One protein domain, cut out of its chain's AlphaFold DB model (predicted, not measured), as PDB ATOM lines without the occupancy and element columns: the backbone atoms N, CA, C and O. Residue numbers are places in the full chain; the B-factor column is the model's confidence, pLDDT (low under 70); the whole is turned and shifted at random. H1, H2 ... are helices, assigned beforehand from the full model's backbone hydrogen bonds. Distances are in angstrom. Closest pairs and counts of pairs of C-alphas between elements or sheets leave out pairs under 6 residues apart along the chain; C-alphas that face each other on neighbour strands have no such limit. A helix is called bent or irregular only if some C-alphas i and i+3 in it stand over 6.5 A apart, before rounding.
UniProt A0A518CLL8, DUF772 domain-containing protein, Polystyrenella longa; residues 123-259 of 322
ATOM      1  N   VAL A 123     112.059 188.810 163.749       95.44
ATOM      2  CA  VAL A 123     113.336 189.520 163.956       95.44
ATOM      3  C   VAL A 123     114.495 188.526 164.078       95.44
ATOM      4  O   VAL A 123     115.558 188.738 163.511       95.44
ATOM      5  N   TYR A 124     114.296 187.409 164.779       94.75
ATOM      6  CA  TYR A 124     115.330 186.384 164.951       94.75
ATOM      7  C   TYR A 124     115.568 185.586 163.667       94.75
ATOM      8  O   TYR A 124     116.700 185.184 163.421       94.75
ATOM      9  N   GLU A 125     114.526 185.380 162.859       92.00
ATOM     10  CA  GLU A 125     114.627 184.746 161.537       92.00
ATOM     11  C   GLU A 125     115.483 185.600 160.599       92.00
ATOM     12  O   GLU A 125     116.446 185.097 160.031       92.00
ATOM     13  N   GLN A 126     115.223 186.909 160.536       94.88
ATOM     14  CA  GLN A 126     116.026 187.831 159.727       94.88
ATOM     15  C   GLN A 126     117.471 187.944 160.220       94.88
ATOM     16  O   GLN A 126     118.395 187.979 159.417       94.88
ATOM     17  N   VAL A 127     117.702 187.932 161.536       95.25
ATOM     18  CA  VAL A 127     119.067 187.890 162.090       95.25
ATOM     19  C   VAL A 127     119.788 186.591 161.728       95.25
ATOM     20  O   VAL A 127     120.987 186.605 161.452       95.25
ATOM     21  N   PHE A 128     119.079 185.463 161.731       92.75
ATOM     22  CA  PHE A 128     119.637 184.186 161.300       92.75
ATOM     23  C   PHE A 128     119.977 184.202 159.805       92.75
ATOM     24  O   PHE A 128     121.088 183.823 159.439       92.75
ATOM     25  N   GLN A 129     119.068 184.709 158.969       92.12
ATOM     26  CA  GLN A 129     119.276 184.865 157.531       92.12
ATOM     27  C   GLN A 129     120.462 185.784 157.221       92.12
ATOM     28  O   GLN A 129     121.341 185.394 156.464       92.12
ATOM     29  N   PHE A 130     120.560 186.938 157.882       94.19
ATOM     30  CA  PHE A 130     121.690 187.858 157.743       94.19
ATOM     31  C   PHE A 130     123.038 187.161 158.000       94.19
ATOM     32  O   PHE A 130     124.024 187.371 157.299       94.19
ATOM     33  N   ILE A 131     123.093 186.270 158.992       92.06
ATOM     34  CA  ILE A 131     124.307 185.494 159.283       92.06
ATOM     35  C   ILE A 131     124.590 184.449 158.197       92.06
ATOM     36  O   ILE A 131     125.757 184.217 157.877       92.06
ATOM     37  N   LEU A 132     123.559 183.821 157.628       89.31
ATOM     38  CA  LEU A 132     123.721 182.920 156.484       89.31
ATOM     39  C   LEU A 132     124.215 183.665 155.240       89.31
ATOM     40  O   LEU A 132     125.076 183.147 154.536       89.31
ATOM     41  N   GLU A 133     123.744 184.888 155.003       90.75
ATOM     42  CA  GLU A 133     124.210 185.738 153.901       90.75
ATOM     43  C   GLU A 133     125.701 186.061 154.043       90.75
ATOM     44  O   GLU A 133     126.454 185.888 153.084       90.75
ATOM     45  N   ILE A 134     126.164 186.400 155.254       89.50
ATOM     46  CA  ILE A 134     127.602 186.569 155.522       89.50
ATOM     47  C   ILE A 134     128.373 185.278 155.204       89.50
ATOM     48  O   ILE A 134     129.460 185.323 154.633       89.50
ATOM     49  N   MET A 135     127.839 184.105 155.557       84.94
ATOM     50  CA  MET A 135     128.492 182.835 155.213       84.94
ATOM     51  C   MET A 135     128.526 182.575 153.704       84.94
ATOM     52  O   MET A 135     129.507 182.009 153.220       84.94
ATOM     53  N   GLY A 136     127.481 182.980 152.978       83.81
ATOM     54  CA  GLY A 136     127.392 182.882 151.521       83.81
ATOM     55  C   GLY A 136     128.434 183.719 150.804       83.81
ATOM     56  O   GLY A 136     129.079 183.223 149.890       83.81
ATOM     57  N   GLN A 137     128.687 184.936 151.283       85.00
ATOM     58  CA  GLN A 137     129.737 185.810 150.744       85.00
ATOM     59  C   GLN A 137     131.155 185.234 150.892       85.00
ATOM     60  O   GLN A 137     132.076 185.672 150.209       85.00
ATOM     61  N   HIS A 138     131.339 184.265 151.789       79.69
ATOM     62  CA  HIS A 138     132.617 183.613 152.055       79.69
ATOM     63  C   HIS A 138     132.658 182.149 151.577       79.69
ATOM     64  O   HIS A 138     133.497 181.390 152.061       79.69
ATOM     65  N   ASP A 139     131.753 181.742 150.675       71.75
ATOM     66  CA  ASP A 139     131.653 180.388 150.093       71.75
ATOM     67  C   ASP A 139     131.515 179.245 151.123       71.75
ATOM     68  O   ASP A 139     131.832 178.085 150.857       71.75
ATOM     69  N   LEU A 140     131.003 179.534 152.326       66.06
ATOM     70  CA  LEU A 140     130.906 178.559 153.427       66.06
ATOM     71  C   LEU A 140     129.526 177.906 153.569       66.06
ATOM     72  O   LEU A 140     129.265 177.196 154.546       66.06
ATOM     73  N   LEU A 141     128.643 178.106 152.590       60.62
ATOM     74  CA  LEU A 141     127.321 177.476 152.565       60.62
ATOM     75  C   LEU A 141     127.373 175.988 152.178       60.62
ATOM     76  O   LEU A 141     126.461 175.241 152.534       60.62
ATOM     77  N   SER A 142     128.441 175.510 151.523       52.72
ATOM     78  CA  SER A 142     128.546 174.106 151.105       52.72
ATOM     79  C   SER A 142     128.906 173.178 152.281       52.72
ATOM     80  O   SER A 142     130.073 172.902 152.561       52.72
ATOM     81  N   GLY A 143     127.885 172.688 152.993       55.91
ATOM     82  CA  GLY A 143     127.977 171.551 153.923       55.91
ATOM     83  C   GLY A 143     128.466 171.849 155.347       55.91
ATOM     84  O   GLY A 143     128.520 170.934 156.165       55.91
ATOM     85  N   GLN A 144     128.807 173.102 155.671       59.03
ATOM     86  CA  GLN A 144     129.273 173.499 157.012       59.03
ATOM     87  C   GLN A 144     128.282 174.373 157.796       59.03
ATOM     88  O   GLN A 144     128.430 174.532 159.014       59.03
ATOM     89  N   ALA A 145     127.285 174.941 157.115       60.84
ATOM     90  CA  ALA A 145     126.236 175.727 157.740       60.84
ATOM     91  C   ALA A 145     125.237 174.815 158.462       60.84
ATOM     92  O   ALA A 145     124.744 173.831 157.916       60.84
ATOM     93  N   VAL A 146     124.927 175.158 159.707       59.62
ATOM     94  CA  VAL A 146     123.846 174.534 160.460       59.62
ATOM     95  C   VAL A 146     122.535 175.157 160.003       59.62
ATOM     96  O   VAL A 146     122.281 176.338 160.260       59.62
ATOM     97  N   GLY A 147     121.701 174.339 159.365       59.53
ATOM     98  CA  GLY A 147     120.273 174.598 159.246       59.53
ATOM     99  C   GLY A 147     119.594 174.357 160.593       59.53
ATOM    100  O   GLY A 147     119.890 173.374 161.278       59.53
ATOM    101  N   VAL A 148     118.718 175.272 160.996       57.28
ATOM    102  CA  VAL A 148     117.856 175.098 162.166       57.28
ATOM    103  C   VAL A 148     116.435 174.985 161.664       57.28
ATOM    104  O   VAL A 148     115.902 175.946 161.122       57.28
ATOM    105  N   ASP A 149     115.832 173.828 161.892       55.53
ATOM    106  CA  ASP A 149     114.413 173.621 161.675       55.53
ATOM    107  C   ASP A 149     113.802 173.177 162.996       55.53
ATOM    108  O   ASP A 149     114.133 172.130 163.553       55.53
ATOM    109  N   SER A 150     113.004 174.067 163.575       49.94
ATOM    110  CA  SER A 150     112.321 173.819 164.833       49.94
ATOM    111  C   SER A 150     110.924 173.292 164.534       49.94
ATOM    112  O   SER A 150     109.942 173.997 164.762       49.94
ATOM    113  N   THR A 151     110.824 172.068 164.013       53.38
ATOM    114  CA  THR A 151     109.552 171.343 164.036       53.38
ATOM    115  C   THR A 151     109.394 170.585 165.330       53.38
ATOM    116  O   THR A 151     110.208 169.725 165.658       53.38
ATOM    117  N   THR A 152     108.316 170.874 166.050       49.91
ATOM    118  CA  THR A 152     108.021 170.199 167.309       49.91
ATOM    119  C   THR A 152     107.072 169.034 167.069       49.91
ATOM    120  O   THR A 152     105.902 169.229 166.736       49.91
ATOM    121  N   LEU A 153     107.580 167.820 167.262       51.16
ATOM    122  CA  LEU A 153     106.798 166.586 167.265       51.16
ATOM    123  C   LEU A 153     106.400 166.235 168.704       51.16
ATOM    124  O   LEU A 153     107.149 166.499 169.650       51.16
ATOM    125  N   GLU A 154     105.213 165.658 168.899       39.94
ATOM    126  CA  GLU A 154     104.853 165.108 170.204       39.94
ATOM    127  C   GLU A 154     105.788 163.945 170.554       39.94
ATOM    128  O   GLU A 154     105.959 163.009 169.779       39.94
ATOM    129  N   ALA A 155     106.384 163.989 171.748       40.34
ATOM    130  CA  ALA A 155     107.422 163.054 172.195       40.34
ATOM    131  C   ALA A 155     106.946 161.595 172.387       40.34
ATOM    132  O   ALA A 155     107.683 160.783 172.939       40.34
ATOM    133  N   ASN A 156     105.706 161.269 172.010       37.69
ATOM    134  CA  ASN A 156     105.098 159.959 172.225       37.69
ATOM    135  C   ASN A 156     104.074 159.612 171.129       37.69
ATOM    136  O   ASN A 156     102.959 159.189 171.425       37.69
ATOM    137  N   ALA A 157     104.430 159.840 169.864       37.81
ATOM    138  CA  ALA A 157     103.622 159.427 168.721       37.81
ATOM    139  C   ALA A 157     104.269 158.218 168.034       37.81
ATOM    140  O   ALA A 157     105.466 158.211 167.751       37.81
ATOM    141  N   ALA A 158     103.472 157.193 167.724       41.44
ATOM    142  CA  ALA A 158     103.863 156.241 166.693       41.44
ATOM    143  C   ALA A 158     104.020 157.020 165.374       41.44
ATOM    144  O   ALA A 158     103.214 157.908 165.105       41.44
ATOM    145  N   MET A 159     104.999 156.675 164.527       46.88
ATOM    146  CA  MET A 159     105.299 157.399 163.270       46.88
ATOM    147  C   MET A 159     104.074 157.642 162.364       46.88
ATOM    148  O   MET A 159     104.089 158.539 161.532       46.88
ATOM    149  N   LYS A 160     103.009 156.842 162.525       48.09
ATOM    150  CA  LYS A 160     101.755 156.917 161.760       48.09
ATOM    151  C   LYS A 160     100.699 157.878 162.326       48.09
ATOM    152  O   LYS A 160      99.695 158.090 161.662       48.09
ATOM    153  N   SER A 161     100.874 158.415 163.534       53.41
ATOM    154  CA  SER A 161      99.911 159.315 164.195       53.41
ATOM    155  C   SER A 161     100.560 160.638 164.608       53.41
ATOM    156  O   SER A 161     100.225 161.208 165.647       53.41
ATOM    157  N   ILE A 162     101.558 161.082 163.843       58.59
ATOM    158  CA  ILE A 162     102.285 162.318 164.115       58.59
ATOM    159  C   ILE A 162     101.368 163.503 163.810       58.59
ATOM    160  O   ILE A 162     101.060 163.778 162.655       58.59
ATOM    161  N   VAL A 163     100.977 164.224 164.860       60.25
ATOM    162  CA  VAL A 163     100.321 165.529 164.752       60.25
ATOM    163  C   VAL A 163     101.278 166.582 165.289       60.25
ATOM    164  O   VAL A 163     101.829 166.444 166.386       60.25
ATOM    165  N   ARG A 164     101.510 167.640 164.509       60.78
ATOM    166  CA  ARG A 164     102.344 168.758 164.965       60.78
ATOM    167  C   ARG A 164     101.605 169.579 166.006       60.78
ATOM    168  O   ARG A 164     100.478 170.005 165.791       60.78
ATOM    169  N   LYS A 165     102.274 169.896 167.113       59.81
ATOM    170  CA  LYS A 165     101.678 170.696 168.193       59.81
ATOM    171  C   LYS A 165     101.418 172.156 167.803       59.81
ATOM    172  O   LYS A 165     100.566 172.807 168.400       59.81
ATOM    173  N   ASP A 166     102.183 172.659 166.840       58.00
ATOM    174  CA  ASP A 166     102.188 174.071 166.463       58.00
ATOM    175  C   ASP A 166     101.096 174.390 165.433       58.00
ATOM    176  O   ASP A 166     100.411 175.400 165.575       58.00
ATOM    177  N   SER A 167     100.907 173.512 164.442       60.31
ATOM    178  CA  SER A 167      99.936 173.685 163.353       60.31
ATOM    179  C   SER A 167      98.750 172.715 163.406       60.31
ATOM    180  O   SER A 167      97.728 172.974 162.781       60.31
ATOM    181  N   GLY A 168      98.844 171.609 164.154       67.19
ATOM    182  CA  GLY A 168      97.835 170.543 164.147       67.19
ATOM    183  C   GLY A 168      97.817 169.713 162.859       67.19
ATOM    184  O   GLY A 168      96.930 168.881 162.687       67.19
ATOM    185  N   GLU A 169      98.768 169.936 161.953       71.31
ATOM    186  CA  GLU A 169      98.803 169.300 160.637       71.31
ATOM    187  C   GLU A 169      99.286 167.849 160.704       71.31
ATOM    188  O   GLU A 169     100.169 167.500 161.500       71.31
ATOM    189  N   ASP A 170      98.728 167.031 159.807       78.19
ATOM    190  CA  ASP A 170      99.230 165.695 159.487       78.19
ATOM    191  C   ASP A 170     100.582 165.777 158.755       78.19
ATOM    192  O   ASP A 170     100.909 166.774 158.099       78.19
ATOM    193  N   TRP A 171     101.368 164.703 158.840       77.94
ATOM    194  CA  TRP A 171     102.688 164.598 158.216       77.94
ATOM    195  C   TRP A 171     102.649 164.904 156.711       77.94
ATOM    196  O   TRP A 171     103.503 165.638 156.216       77.94
ATOM    197  N   ASN A 172     101.628 164.413 156.005       81.38
ATOM    198  CA  ASN A 172     101.456 164.593 154.561       81.38
ATOM    199  C   ASN A 172     101.255 166.053 154.145       81.38
ATOM    200  O   ASN A 172     101.936 166.553 153.244       81.38
ATOM    201  N   ALA A 173     100.314 166.731 154.809       80.31
ATOM    202  CA  ALA A 173      99.993 168.130 154.544       80.31
ATOM    203  C   ALA A 173     101.212 169.015 154.814       80.31
ATOM    204  O   ALA A 173     101.558 169.878 154.008       80.31
ATOM    205  N   TYR A 174     101.926 168.719 155.898       77.44
ATOM    206  CA  TYR A 174     103.140 169.432 156.242       77.44
ATOM    207  C   TYR A 174     104.282 169.213 155.242       77.44
ATOM    208  O   TYR A 174     104.914 170.176 154.812       77.44
ATOM    209  N   ALA A 175     104.574 167.958 154.878       80.75
ATOM    210  CA  ALA A 175     105.644 167.653 153.930       80.75
ATOM    211  C   ALA A 175     105.384 168.348 152.587       80.75
ATOM    212  O   ALA A 175     106.292 168.941 152.015       80.75
ATOM    213  N   THR A 176     104.124 168.363 152.149       85.00
ATOM    214  CA  THR A 176     103.696 169.070 150.938       85.00
ATOM    215  C   THR A 176     103.882 170.585 151.062       85.00
ATOM    216  O   THR A 176     104.444 171.202 150.161       85.00
ATOM    217  N   GLY A 177     103.482 171.188 152.187       83.06
ATOM    218  CA  GLY A 177     103.690 172.617 152.447       83.06
ATOM    219  C   GLY A 177     105.166 173.016 152.392       83.06
ATOM    220  O   GLY A 177     105.522 173.974 151.711       83.06
ATOM    221  N   LEU A 178     106.047 172.223 153.008       80.38
ATOM    222  CA  LEU A 178     107.490 172.454 152.930       80.38
ATOM    223  C   LEU A 178     108.052 172.322 151.517       80.38
ATOM    224  O   LEU A 178     108.945 173.079 151.147       80.38
ATOM    225  N   MET A 179     107.590 171.338 150.743       82.69
ATOM    226  CA  MET A 179     108.058 171.155 149.368       82.69
ATOM    227  C   MET A 179     107.683 172.355 148.493       82.69
ATOM    228  O   MET A 179     108.501 172.770 147.671       82.69
ATOM    229  N   ARG A 180     106.513 172.961 148.731       84.69
ATOM    230  CA  ARG A 180     106.092 174.215 148.087       84.69
ATOM    231  C   ARG A 180     106.943 175.400 148.532       84.69
ATOM    232  O   ARG A 180     107.477 176.114 147.693       84.69
ATOM    233  N   GLU A 181     107.150 175.577 149.838       80.44
ATOM    234  CA  GLU A 181     108.009 176.652 150.365       80.44
ATOM    235  C   GLU A 181     109.460 176.546 149.871       80.44
ATOM    236  O   GLU A 181     110.120 177.556 149.632       80.44
ATOM    237  N   ALA A 182     109.960 175.322 149.698       77.81
ATOM    238  CA  ALA A 182     111.286 175.053 149.155       77.81
ATOM    239  C   ALA A 182     111.365 175.207 147.624       77.81
ATOM    240  O   ALA A 182     112.463 175.097 147.074       77.81
ATOM    241  N   GLY A 183     110.237 175.428 146.937       80.50
ATOM    242  CA  GLY A 183     110.158 175.516 145.477       80.50
ATOM    243  C   GLY A 183     110.479 174.200 144.763       80.50
ATOM    244  O   GLY A 183     110.957 174.216 143.634       80.50
ATOM    245  N   VAL A 184     110.290 173.059 145.433       81.44
ATOM    246  CA  VAL A 184     110.478 171.720 144.840       81.44
ATOM    247  C   VAL A 184     109.259 171.322 144.006       81.44
ATOM    248  O   VAL A 184     109.389 170.504 143.101       81.44
ATOM    249  N   ILE A 185     108.092 171.884 144.331       81.94
ATOM    250  CA  ILE A 185     106.791 171.581 143.731       81.94
ATOM    251  C   ILE A 185     106.021 172.890 143.545       81.94
ATOM    252  O   ILE A 185     106.096 173.770 144.408       81.94
ATOM    253  N   GLU A 186     105.279 172.999 142.446       79.06
ATOM    254  CA  GLU A 186     104.373 174.119 142.163       79.06
ATOM    255  C   GLU A 186     103.126 174.094 143.075       79.06
ATOM    256  O   GLU A 186     102.761 173.064 143.644       79.06
ATOM    257  N   GLU A 187     102.431 175.226 143.241       71.69
ATOM    258  CA  GLU A 187     101.290 175.323 144.176       71.69
ATOM    259  C   GLU A 187     100.162 174.314 143.874       71.69
ATOM    260  O   GLU A 187      99.539 173.794 144.808       71.69
ATOM    261  N   ASP A 188      99.969 173.979 142.596       76.50
ATOM    262  CA  ASP A 188      98.886 173.123 142.094       76.50
ATOM    263  C   ASP A 188      99.235 171.625 142.036       76.50
ATOM    264  O   ASP A 188      98.376 170.796 141.727       76.50
ATOM    265  N   GLU A 189     100.485 171.251 142.315       79.62
ATOM    266  CA  GLU A 189     100.948 169.869 142.203       79.62
ATOM    267  C   GLU A 189     100.906 169.159 143.569       79.62
ATOM    268  O   GLU A 189     101.323 169.685 144.609       79.62
ATOM    269  N   GLU A 190     100.347 167.945 143.581       81.06
ATOM    270  CA  GLU A 190     100.320 167.084 144.761       81.06
ATOM    271  C   GLU A 190     101.392 165.993 144.639       81.06
ATOM    272  O   GLU A 190     101.255 165.096 143.804       81.06
ATOM    273  N   PRO A 191     102.438 166.015 145.486       83.19
ATOM    274  CA  PRO A 191     103.473 164.993 145.449       83.19
ATOM    275  C   PRO A 191     102.936 163.630 145.845       83.19
ATOM    276  O   PRO A 191     102.115 163.517 146.764       83.19
ATOM    277  N   SER A 192     103.519 162.595 145.247       86.44
ATOM    278  CA  SER A 192     103.346 161.218 145.694       86.44
ATOM    279  C   SER A 192     103.920 161.015 147.103       86.44
ATOM    280  O   SER A 192     104.889 161.665 147.510       86.44
ATOM    281  N   ASP A 193     103.372 160.056 147.852       82.75
ATOM    282  CA  ASP A 193     103.843 159.704 149.198       82.75
ATOM    283  C   ASP A 193     105.344 159.367 149.231       82.75
ATOM    284  O   ASP A 193     106.041 159.687 150.198       82.75
ATOM    285  N   ASP A 194     105.874 158.757 148.168       83.19
ATOM    286  CA  ASP A 194     107.297 158.415 148.081       83.19
ATOM    287  C   ASP A 194     108.191 159.643 147.859       83.19
ATOM    288  O   ASP A 194     109.331 159.672 148.331       83.19
ATOM    289  N   GLU A 195     107.687 160.682 147.192       83.94
ATOM    290  CA  GLU A 195     108.396 161.954 147.013       83.94
ATOM    291  C   GLU A 195     108.449 162.727 148.328       83.94
ATOM    292  O   GLU A 195     109.524 163.186 148.722       83.94
ATOM    293  N   ARG A 196     107.331 162.750 149.070       82.81
ATOM    294  CA  ARG A 196     107.268 163.306 150.432       82.81
ATOM    295  C   ARG A 196     108.267 162.612 151.356       82.81
ATOM    296  O   ARG A 196     109.017 163.281 152.065       82.81
ATOM    297  N   ARG A 197     108.341 161.274 151.313       82.50
ATOM    298  CA  ARG A 197     109.304 160.490 152.112       82.50
ATOM    299  C   ARG A 197     110.752 160.779 151.733       82.50
ATOM    300  O   ARG A 197     111.577 160.956 152.624       82.50
ATOM    301  N   LYS A 198     111.076 160.831 150.437       83.81
ATOM    302  CA  LYS A 198     112.437 161.156 149.972       83.81
ATOM    303  C   LYS A 198     112.851 162.561 150.398       83.81
ATOM    304  O   LYS A 198     113.982 162.747 150.845       83.81
ATOM    305  N   PHE A 199     111.948 163.531 150.283       83.06
ATOM    306  CA  PHE A 199     112.190 164.900 150.723       83.06
ATOM    307  C   PHE A 199     112.434 164.973 152.235       83.06
ATOM    308  O   PHE A 199     113.441 165.533 152.667       83.06
ATOM    309  N   ASP A 200     111.578 164.335 153.038       80.25
ATOM    310  CA  ASP A 200     111.733 164.302 154.496       80.25
ATOM    311  C   ASP A 200     113.017 163.563 154.916       80.25
ATOM    312  O   ASP A 200     113.736 164.018 155.804       80.25
ATOM    313  N   GLN A 201     113.403 162.495 154.207       79.50
ATOM    314  CA  GLN A 201     114.680 161.812 154.427       79.50
ATOM    315  C   GLN A 201     115.872 162.746 154.170       79.50
ATOM    316  O   GLN A 201     116.745 162.879 155.030       79.50
ATOM    317  N   GLN A 202     115.898 163.452 153.036       78.06
ATOM    318  CA  GLN A 202     116.958 164.425 152.739       78.06
ATOM    319  C   GLN A 202     117.002 165.570 153.761       78.06
ATOM    320  O   GLN A 202     118.086 166.030 154.141       78.06
ATOM    321  N   ARG A 203     115.834 166.028 154.224       74.44
ATOM    322  CA  ARG A 203     115.701 167.036 155.279       74.44
ATOM    323  C   ARG A 203     116.255 166.525 156.610       74.44
ATOM    324  O   ARG A 203     117.039 167.240 157.237       74.44
ATOM    325  N   SER A 204     115.940 165.293 157.006       72.94
ATOM    326  CA  SER A 204     116.463 164.682 158.237       72.94
ATOM    327  C   SER A 204     117.998 164.597 158.226       72.94
ATOM    328  O   SER A 204     118.676 164.956 159.195       72.94
ATOM    329  N   GLU A 205     118.584 164.234 157.082       73.38
ATOM    330  CA  GLU A 205     120.031 164.100 156.929       73.38
ATOM    331  C   GLU A 205     120.768 165.440 156.992       73.38
ATOM    332  O   GLU A 205     121.832 165.529 157.613       73.38
ATOM    333  N   LYS A 206     120.227 166.480 156.348       68.94
ATOM    334  CA  LYS A 206     120.900 167.783 156.219       68.94
ATOM    335  C   LYS A 206     120.597 168.713 157.389       68.94
ATOM    336  O   LYS A 206     121.498 169.379 157.909       68.94
ATOM    337  N   VAL A 207     119.338 168.759 157.810       67.88
ATOM    338  CA  VAL A 207     118.829 169.751 158.756       67.88
ATOM    339  C   VAL A 207     118.749 169.166 160.158       67.88
ATOM    340  O   VAL A 207     119.402 169.683 161.065       67.88
ATOM    341  N   GLU A 208     118.044 168.049 160.346       68.00
ATOM    342  CA  GLU A 208     117.853 167.472 161.685       68.00
ATOM    343  C   GLU A 208     119.160 166.945 162.276       68.00
ATOM    344  O   GLU A 208     119.411 167.129 163.464       68.00
ATOM    345  N   ARG A 209     120.066 166.394 161.461       68.56
ATOM    346  CA  ARG A 209     121.401 165.977 161.921       68.56
ATOM    347  C   ARG A 209     122.256 167.153 162.406       68.56
ATOM    348  O   ARG A 209     122.922 167.068 163.442       68.56
ATOM    349  N   SER A 210     122.226 168.267 161.678       66.00
ATOM    350  CA  SER A 210     122.932 169.502 162.047       66.00
ATOM    351  C   SER A 210     122.310 170.147 163.293       66.00
ATOM    352  O   SER A 210     123.018 170.648 164.180       66.00
ATOM    353  N   PHE A 211     120.985 170.074 163.407       67.38
ATOM    354  CA  PHE A 211     120.230 170.512 164.571       67.38
ATOM    355  C   PHE A 211     120.501 169.633 165.799       67.38
ATOM    356  O   PHE A 211     120.780 170.157 166.878       67.38
ATOM    357  N   ALA A 212     120.548 168.310 165.639       66.44
ATOM    358  CA  ALA A 212     120.933 167.364 166.679       66.44
ATOM    359  C   ALA A 212     122.332 167.695 167.200       66.44
ATOM    360  O   ALA A 212     122.514 167.866 168.404       66.44
ATOM    361  N   HIS A 213     123.301 167.961 166.318       66.81
ATOM    362  CA  HIS A 213     124.627 168.424 166.745       66.81
ATOM    363  C   HIS A 213     124.571 169.725 167.563       66.81
ATOM    364  O   HIS A 213     125.329 169.908 168.520       66.81
ATOM    365  N   THR A 214     123.647 170.630 167.247       68.94
ATOM    366  CA  THR A 214     123.402 171.854 168.027       68.94
ATOM    367  C   THR A 214     122.736 171.563 169.378       68.94
ATOM    368  O   THR A 214     123.054 172.200 170.383       68.94
ATOM    369  N   CYS A 215     121.884 170.551 169.475       68.88
ATOM    370  CA  CYS A 215     121.300 170.119 170.741       68.88
ATOM    371  C   CYS A 215     122.317 169.410 171.642       68.88
ATOM    372  O   CYS A 215     122.437 169.747 172.824       68.88
ATOM    373  N   GLU A 216     123.095 168.488 171.086       65.94
ATOM    374  CA  GLU A 216     124.063 167.675 171.814       65.94
ATOM    375  C   GLU A 216     125.340 168.459 172.101       65.94
ATOM    376  O   GLU A 216     125.628 168.859 173.233       65.94
ATOM    377  N   THR A 217     126.083 168.766 171.040       63.56
ATOM    378  CA  THR A 217     127.317 169.528 171.125       63.56
ATOM    379  C   THR A 217     127.004 171.002 171.346       63.56
ATOM    380  O   THR A 217     127.711 171.667 172.080       63.56
ATOM    381  N   GLY A 218     125.945 171.608 170.832       61.06
ATOM    382  CA  GLY A 218     125.673 173.019 171.171       61.06
ATOM    383  C   GLY A 218     125.179 173.235 172.611       61.06
ATOM    384  O   GLY A 218     125.150 174.375 173.067       61.06
ATOM    385  N   GLY A 219     124.851 172.174 173.363       67.50
ATOM    386  CA  GLY A 219     124.298 172.281 174.717       67.50
ATOM    387  C   GLY A 219     122.846 172.769 174.747       67.50
ATOM    388  O   GLY A 219     122.367 173.159 175.804       67.50
ATOM    389  N   ALA A 220     122.141 172.748 173.610       70.44
ATOM    390  CA  ALA A 220     120.740 173.162 173.524       70.44
ATOM    391  C   ALA A 220     119.743 172.111 174.035       70.44
ATOM    392  O   ALA A 220     118.556 172.408 174.100       70.44
ATOM    393  N   ARG A 221     120.190 170.895 174.395       68.31
ATOM    394  CA  ARG A 221     119.305 169.777 174.782       68.31
ATOM    395  C   ARG A 221     118.322 170.124 175.909       68.31
ATOM    396  O   ARG A 221     117.256 169.532 175.992       68.31
ATOM    397  N   ARG A 222     118.671 171.055 176.804       70.25
ATOM    398  CA  ARG A 222     117.794 171.477 177.910       70.25
ATOM    399  C   ARG A 222     117.498 172.967 177.827       70.25
ATOM    400  O   ARG A 222     118.405 173.792 177.930       70.25
ATOM    401  N   ILE A 223     116.217 173.310 177.704       73.62
ATOM    402  CA  ILE A 223     115.733 174.690 177.626       73.62
ATOM    403  C   ILE A 223     114.675 174.918 178.708       73.62
ATOM    404  O   ILE A 223     113.754 174.130 178.879       73.62
ATOM    405  N   TRP A 224     114.807 176.030 179.431       77.69
ATOM    406  CA  TRP A 224     113.907 176.423 180.526       77.69
ATOM    407  C   TRP A 224     112.911 177.521 180.116       77.69
ATOM    408  O   TRP A 224     112.361 178.224 180.961       77.69
ATOM    409  N   LEU A 225     112.730 177.723 178.809       83.19
ATOM    410  CA  LEU A 225     111.780 178.680 178.249       83.19
ATOM    411  C   LEU A 225     110.413 178.024 178.100       83.19
ATOM    412  O   LEU A 225     110.314 176.837 177.809       83.19
ATOM    413  N   ARG A 226     109.361 178.816 178.307       83.00
ATOM    414  CA  ARG A 226     107.972 178.394 178.120       83.00
ATOM    415  C   ARG A 226     107.379 179.119 176.918       83.00
ATOM    416  O   ARG A 226     107.585 180.326 176.783       83.00
ATOM    417  N   GLY A 227     106.622 178.385 176.110       82.75
ATOM    418  CA  GLY A 227     106.006 178.880 174.880       82.75
ATOM    419  C   GLY A 227     106.898 178.676 173.658       82.75
ATOM    420  O   GLY A 227     108.106 178.920 173.717       82.75
ATOM    421  N   MET A 228     106.282 178.239 172.558       80.75
ATOM    422  CA  MET A 228     107.001 177.800 171.362       80.75
ATOM    423  C   MET A 228     107.805 178.920 170.720       80.75
ATOM    424  O   MET A 228     108.985 178.773 170.420       80.75
ATOM    425  N   GLU A 229     107.206 180.104 170.638       86.12
ATOM    426  CA  GLU A 229     107.857 181.260 170.041       86.12
ATOM    427  C   GLU A 229     109.189 181.594 170.736       86.12
ATOM    428  O   GLU A 229     110.190 181.882 170.085       86.12
ATOM    429  N   LYS A 230     109.250 181.492 172.072       89.25
ATOM    430  CA  LYS A 230     110.480 181.765 172.833       89.25
ATOM    431  C   LYS A 230     111.547 180.694 172.605       89.25
ATOM    432  O   LYS A 230     112.736 181.012 172.657       89.25
ATOM    433  N   ILE A 231     111.128 179.451 172.384       87.00
ATOM    434  CA  ILE A 231     112.010 178.325 172.075       87.00
ATOM    435  C   ILE A 231     112.609 178.515 170.674       87.00
ATOM    436  O   ILE A 231     113.832 178.488 170.538       87.00
ATOM    437  N   ASN A 232     111.788 178.857 169.680       86.69
ATOM    438  CA  ASN A 232     112.236 179.086 168.301       86.69
ATOM    439  C   ASN A 232     113.224 180.256 168.215       86.69
ATOM    440  O   ASN A 232     114.311 180.109 167.658       86.69
ATOM    441  N   LYS A 233     112.932 181.380 168.889       91.19
ATOM    442  CA  LYS A 233     113.866 182.518 169.022       91.19
ATOM    443  C   LYS A 233     115.241 182.085 169.548       91.19
ATOM    444  O   LYS A 233     116.274 182.563 169.080       91.19
ATOM    445  N   ARG A 234     115.265 181.179 170.535       89.69
ATOM    446  CA  ARG A 234     116.508 180.666 171.131       89.69
ATOM    447  C   ARG A 234     117.288 179.796 170.149       89.69
ATOM    448  O   ARG A 234     118.508 179.950 170.092       89.69
ATOM    449  N   TYR A 235     116.618 178.897 169.431       86.62
ATOM    450  CA  TYR A 235     117.268 177.987 168.486       86.62
ATOM    451  C   TYR A 235     117.819 178.713 167.262       86.62
ATOM    452  O   TYR A 235     118.969 178.464 166.905       86.62
ATOM    453  N   LEU A 236     117.068 179.661 166.697       89.94
ATOM    454  CA  LEU A 236     117.532 180.502 165.588       89.94
ATOM    455  C   LEU A 236     118.845 181.197 165.945       89.94
ATOM    456  O   LEU A 236     119.841 181.072 165.236       89.94
ATOM    457  N   LEU A 237     118.894 181.851 167.108       91.44
ATOM    458  CA  LEU A 237     120.098 182.564 167.525       91.44
ATOM    459  C   LEU A 237     121.262 181.629 167.885       91.44
ATOM    460  O   LEU A 237     122.430 181.976 167.690       91.44
ATOM    461  N   GLN A 238     120.960 180.435 168.395       88.31
ATOM    462  CA  GLN A 238     121.973 179.426 168.680       88.31
ATOM    463  C   GLN A 238     122.583 178.853 167.396       88.31
ATOM    464  O   GLN A 238     123.807 178.715 167.329       88.31
ATOM    465  N   GLY A 239     121.763 178.573 166.380       87.00
ATOM    466  CA  GLY A 239     122.214 178.179 165.046       87.00
ATOM    467  C   GLY A 239     123.072 179.262 164.406       87.00
ATOM    468  O   GLY A 239     124.205 178.996 164.020       87.00
ATOM    469  N   ALA A 240     122.596 180.508 164.428       90.25
ATOM    470  CA  ALA A 240     123.349 181.684 163.987       90.25
ATOM    471  C   ALA A 240     124.721 181.788 164.674       90.25
ATOM    472  O   ALA A 240     125.754 181.952 164.027       90.25
ATOM    473  N   SER A 241     124.763 181.629 165.998       90.94
ATOM    474  CA  SER A 241     126.021 181.667 166.752       90.94
ATOM    475  C   SER A 241     126.937 180.497 166.382       90.94
ATOM    476  O   SER A 241     128.151 180.659 166.279       90.94
ATOM    477  N   ARG A 242     126.389 179.299 166.151       86.19
ATOM    478  CA  ARG A 242     127.172 178.133 165.720       86.19
ATOM    479  C   ARG A 242     127.789 178.355 164.339       86.19
ATOM    480  O   ARG A 242     128.979 178.088 164.179       86.19
ATOM    481  N   ASN A 243     127.005 178.907 163.423       88.69
ATOM    482  CA  ASN A 243     127.383 179.297 162.069       88.69
ATOM    483  C   ASN A 243     128.520 180.321 162.075       88.69
ATOM    484  O   ASN A 243     129.579 180.062 161.502       88.69
ATOM    485  N   LEU A 244     128.382 181.396 162.857       89.62
ATOM    486  CA  LEU A 244     129.472 182.345 163.095       89.62
ATOM    487  C   LEU A 244     130.711 181.656 163.676       89.62
ATOM    488  O   LEU A 244     131.825 181.926 163.249       89.62
ATOM    489  N   GLY A 245     130.557 180.728 164.622       87.75
ATOM    490  CA  GLY A 245     131.684 179.981 165.184       87.75
ATOM    491  C   GLY A 245     132.453 179.135 164.155       87.75
ATOM    492  O   GLY A 245     133.671 178.989 164.285       87.75
ATOM    493  N   THR A 246     131.761 178.583 163.155       85.12
ATOM    494  CA  THR A 246     132.364 177.844 162.033       85.12
ATOM    495  C   THR A 246     133.034 178.795 161.045       85.12
ATOM    496  O   THR A 246     134.201 178.595 160.714       85.12
ATOM    497  N   LEU A 247     132.352 179.880 160.672       86.94
ATOM    498  CA  LEU A 247     132.887 180.946 159.825       86.94
ATOM    499  C   LEU A 247     134.188 181.523 160.398       86.94
ATOM    500  O   LEU A 247     135.211 181.575 159.723       86.94
ATOM    501  N   MET A 248     134.185 181.863 161.685       89.12
ATOM    502  CA  MET A 248     135.347 182.393 162.402       89.12
ATOM    503  C   MET A 248     136.526 181.416 162.433       89.12
ATOM    504  O   MET A 248     137.685 181.836 162.394       89.12
ATOM    505  N   ARG A 249     136.241 180.110 162.497       85.94
ATOM    506  CA  ARG A 249     137.268 179.068 162.430       85.94
ATOM    507  C   ARG A 249     137.862 178.972 161.030       85.94
ATOM    508  O   ARG A 249     139.075 178.847 160.929       85.94
ATOM    509  N   SER A 250     137.023 179.036 159.999       84.19
ATOM    510  CA  SER A 250     137.456 178.977 158.603       84.19
ATOM    511  C   SER A 250     138.298 180.200 158.220       84.19
ATOM    512  O   SER A 250     139.421 180.052 157.750       84.19
ATOM    513  N   LEU A 251     137.814 181.410 158.521       85.00
ATOM    514  CA  LEU A 251     138.464 182.659 158.109       85.00
ATOM    515  C   LEU A 251     139.709 183.015 158.929       85.00
ATOM    516  O   LEU A 251     140.672 183.557 158.394       85.00
ATOM    517  N   PHE A 252     139.690 182.766 160.242       84.69
ATOM    518  CA  PHE A 252     140.721 183.282 161.153       84.69
ATOM    519  C   PHE A 252     141.453 182.192 161.942       84.69
ATOM    520  O   PHE A 252     142.279 182.515 162.795       84.69
ATOM    521  N   GLY A 253     141.118 180.912 161.747       81.62
ATOM    522  CA  GLY A 253     141.641 179.809 162.563       81.62
ATOM    523  C   GLY A 253     141.169 179.835 164.025       81.62
ATOM    524  O   GLY A 253     141.545 178.975 164.820       81.62
ATOM    525  N   THR A 254     140.327 180.799 164.412       78.19
ATOM    526  CA  THR A 254     139.841 180.959 165.786       78.19
ATOM    527  C   THR A 254     138.455 180.345 165.934       78.19
ATOM    528  O   THR A 254     137.464 180.900 165.466       78.19
ATOM    529  N   GLY A 255     138.365 179.200 166.612       74.38
ATOM    530  CA  GLY A 255     137.081 178.630 167.017       74.38
ATOM    531  C   GLY A 255     136.462 179.364 168.212       74.38
ATOM    532  O   GLY A 255     137.147 180.088 168.934       74.38
ATOM    533  N   SER A 256     135.168 179.134 168.459       79.12
ATOM    534  CA  SER A 256     134.518 179.647 169.671       79.12
ATOM    535  C   SER A 256     135.206 179.130 170.949       79.12
ATOM    536  O   SER A 256     135.710 177.998 170.949       79.12
ATOM    537  N   PRO A 257     135.190 179.897 172.059       76.69
ATOM    538  CA  PRO A 257     135.790 179.500 173.337       76.69
ATOM    539  C   PRO A 257     135.379 178.095 173.797       76.69
ATOM    540  O   PRO A 257     136.229 177.273 174.141       76.69
ATOM    541  N   ARG A 258     134.089 177.753 173.705       75.81
ATOM    542  CA  ARG A 258     133.588 176.408 174.026       75.81
ATOM    543  C   ARG A 258     134.127 175.326 173.087       75.81
ATOM    544  O   ARG A 258     134.351 174.192 173.506       75.81
ATOM    545  N   GLY A 259     134.323 175.650 171.808       66.75
ATOM    546  CA  GLY A 259     134.945 174.744 170.844       66.75
ATOM    547  C   GLY A 259     136.379 174.384 171.236       66.75
ATOM    548  O   GLY A 259     136.748 173.213 171.164       66.75
TER     549      GLY A 259
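This is residues 123 to 259 of the 322 residues of the protein "DUF772 domain-containing protein" of Polystyrenella longa (UniProt A0A518CLL8). Two helices, H1 and H4, lie side by side and run the same way, and the kinked helix H3 reaches away from them, with residues 211 to 214 meeting the middle part of H4 and the other end crossed by the short helix H2. The long unnamed stretch of residues 138 to 170 leads from the end of H1 to H2, and residues 147 to 149 of it pass through the middle of the domain. The printed part has 137 residues with four named helices, in the order H1, H2, H3, H4, and no named strand; the class is all helix. The whole is compact, with a radius of gyration of the C-alphas of 16.4 A, and spans 46 by 34 by 26 A.

H1 is residues 123 to 137, 21.4 A from first to last C-alpha, and begins with C-alpha 123 at (113.336, 189.520, 163.956). H2 is residues 171 to 181, 15.3 A long. H3 is residues 193 to 216, 31.4 A long, with C-alpha 193 at (103.843, 159.704, 149.198). It has a kink of 35 degrees near residue 210. It is neither bent nor irregular, but only just: C-alphas 205 and 208 are 6.2 A apart. H4, the longest helix, is residues 228 to 252, 35.7 A long, and ends with C-alpha 252 at (140.721, 183.282, 161.153).

H1 touches H4 at a shallow tilt of 20 degrees, the same way; their closest C-alphas, those of Phe 128 and Ala 240, are 5.2 A apart. H4 touches H3 with residues 238 to 242 alone, and H3 touches H4 with residues 211 to 214 alone. Their closest C-alphas, those of Thr 214 and Gly 239, are 7.1 A apart, and their lines stand at 73 degrees, only just about perpendicular. H3 touches H2 with residues 193 to 200 alone, about perpendicular at 83 degrees; the closest C-alphas, those of Ala 175 and Arg 196, are 5.8 A apart. H1 is apart from H2 and from H3, and H2 is apart from H4. Every O i to N i+4 pair is within hydrogen-bond range in H1, H2 and H4; in H3 18 of 20 are.

The C-alphas farthest apart, those of Asp 188 and Pro 257, are 48.8 A from each other. The printed part has no cut. The links H1 to H2, of 33 residues, H2 to H3, of 11, and H3 to H4, of 11, are long. The mean pLDDT of the printed part is 75.3; 45 residues are under 70, namely residues 140 to 168, residues 206 to 219, residue 221 and residue 259.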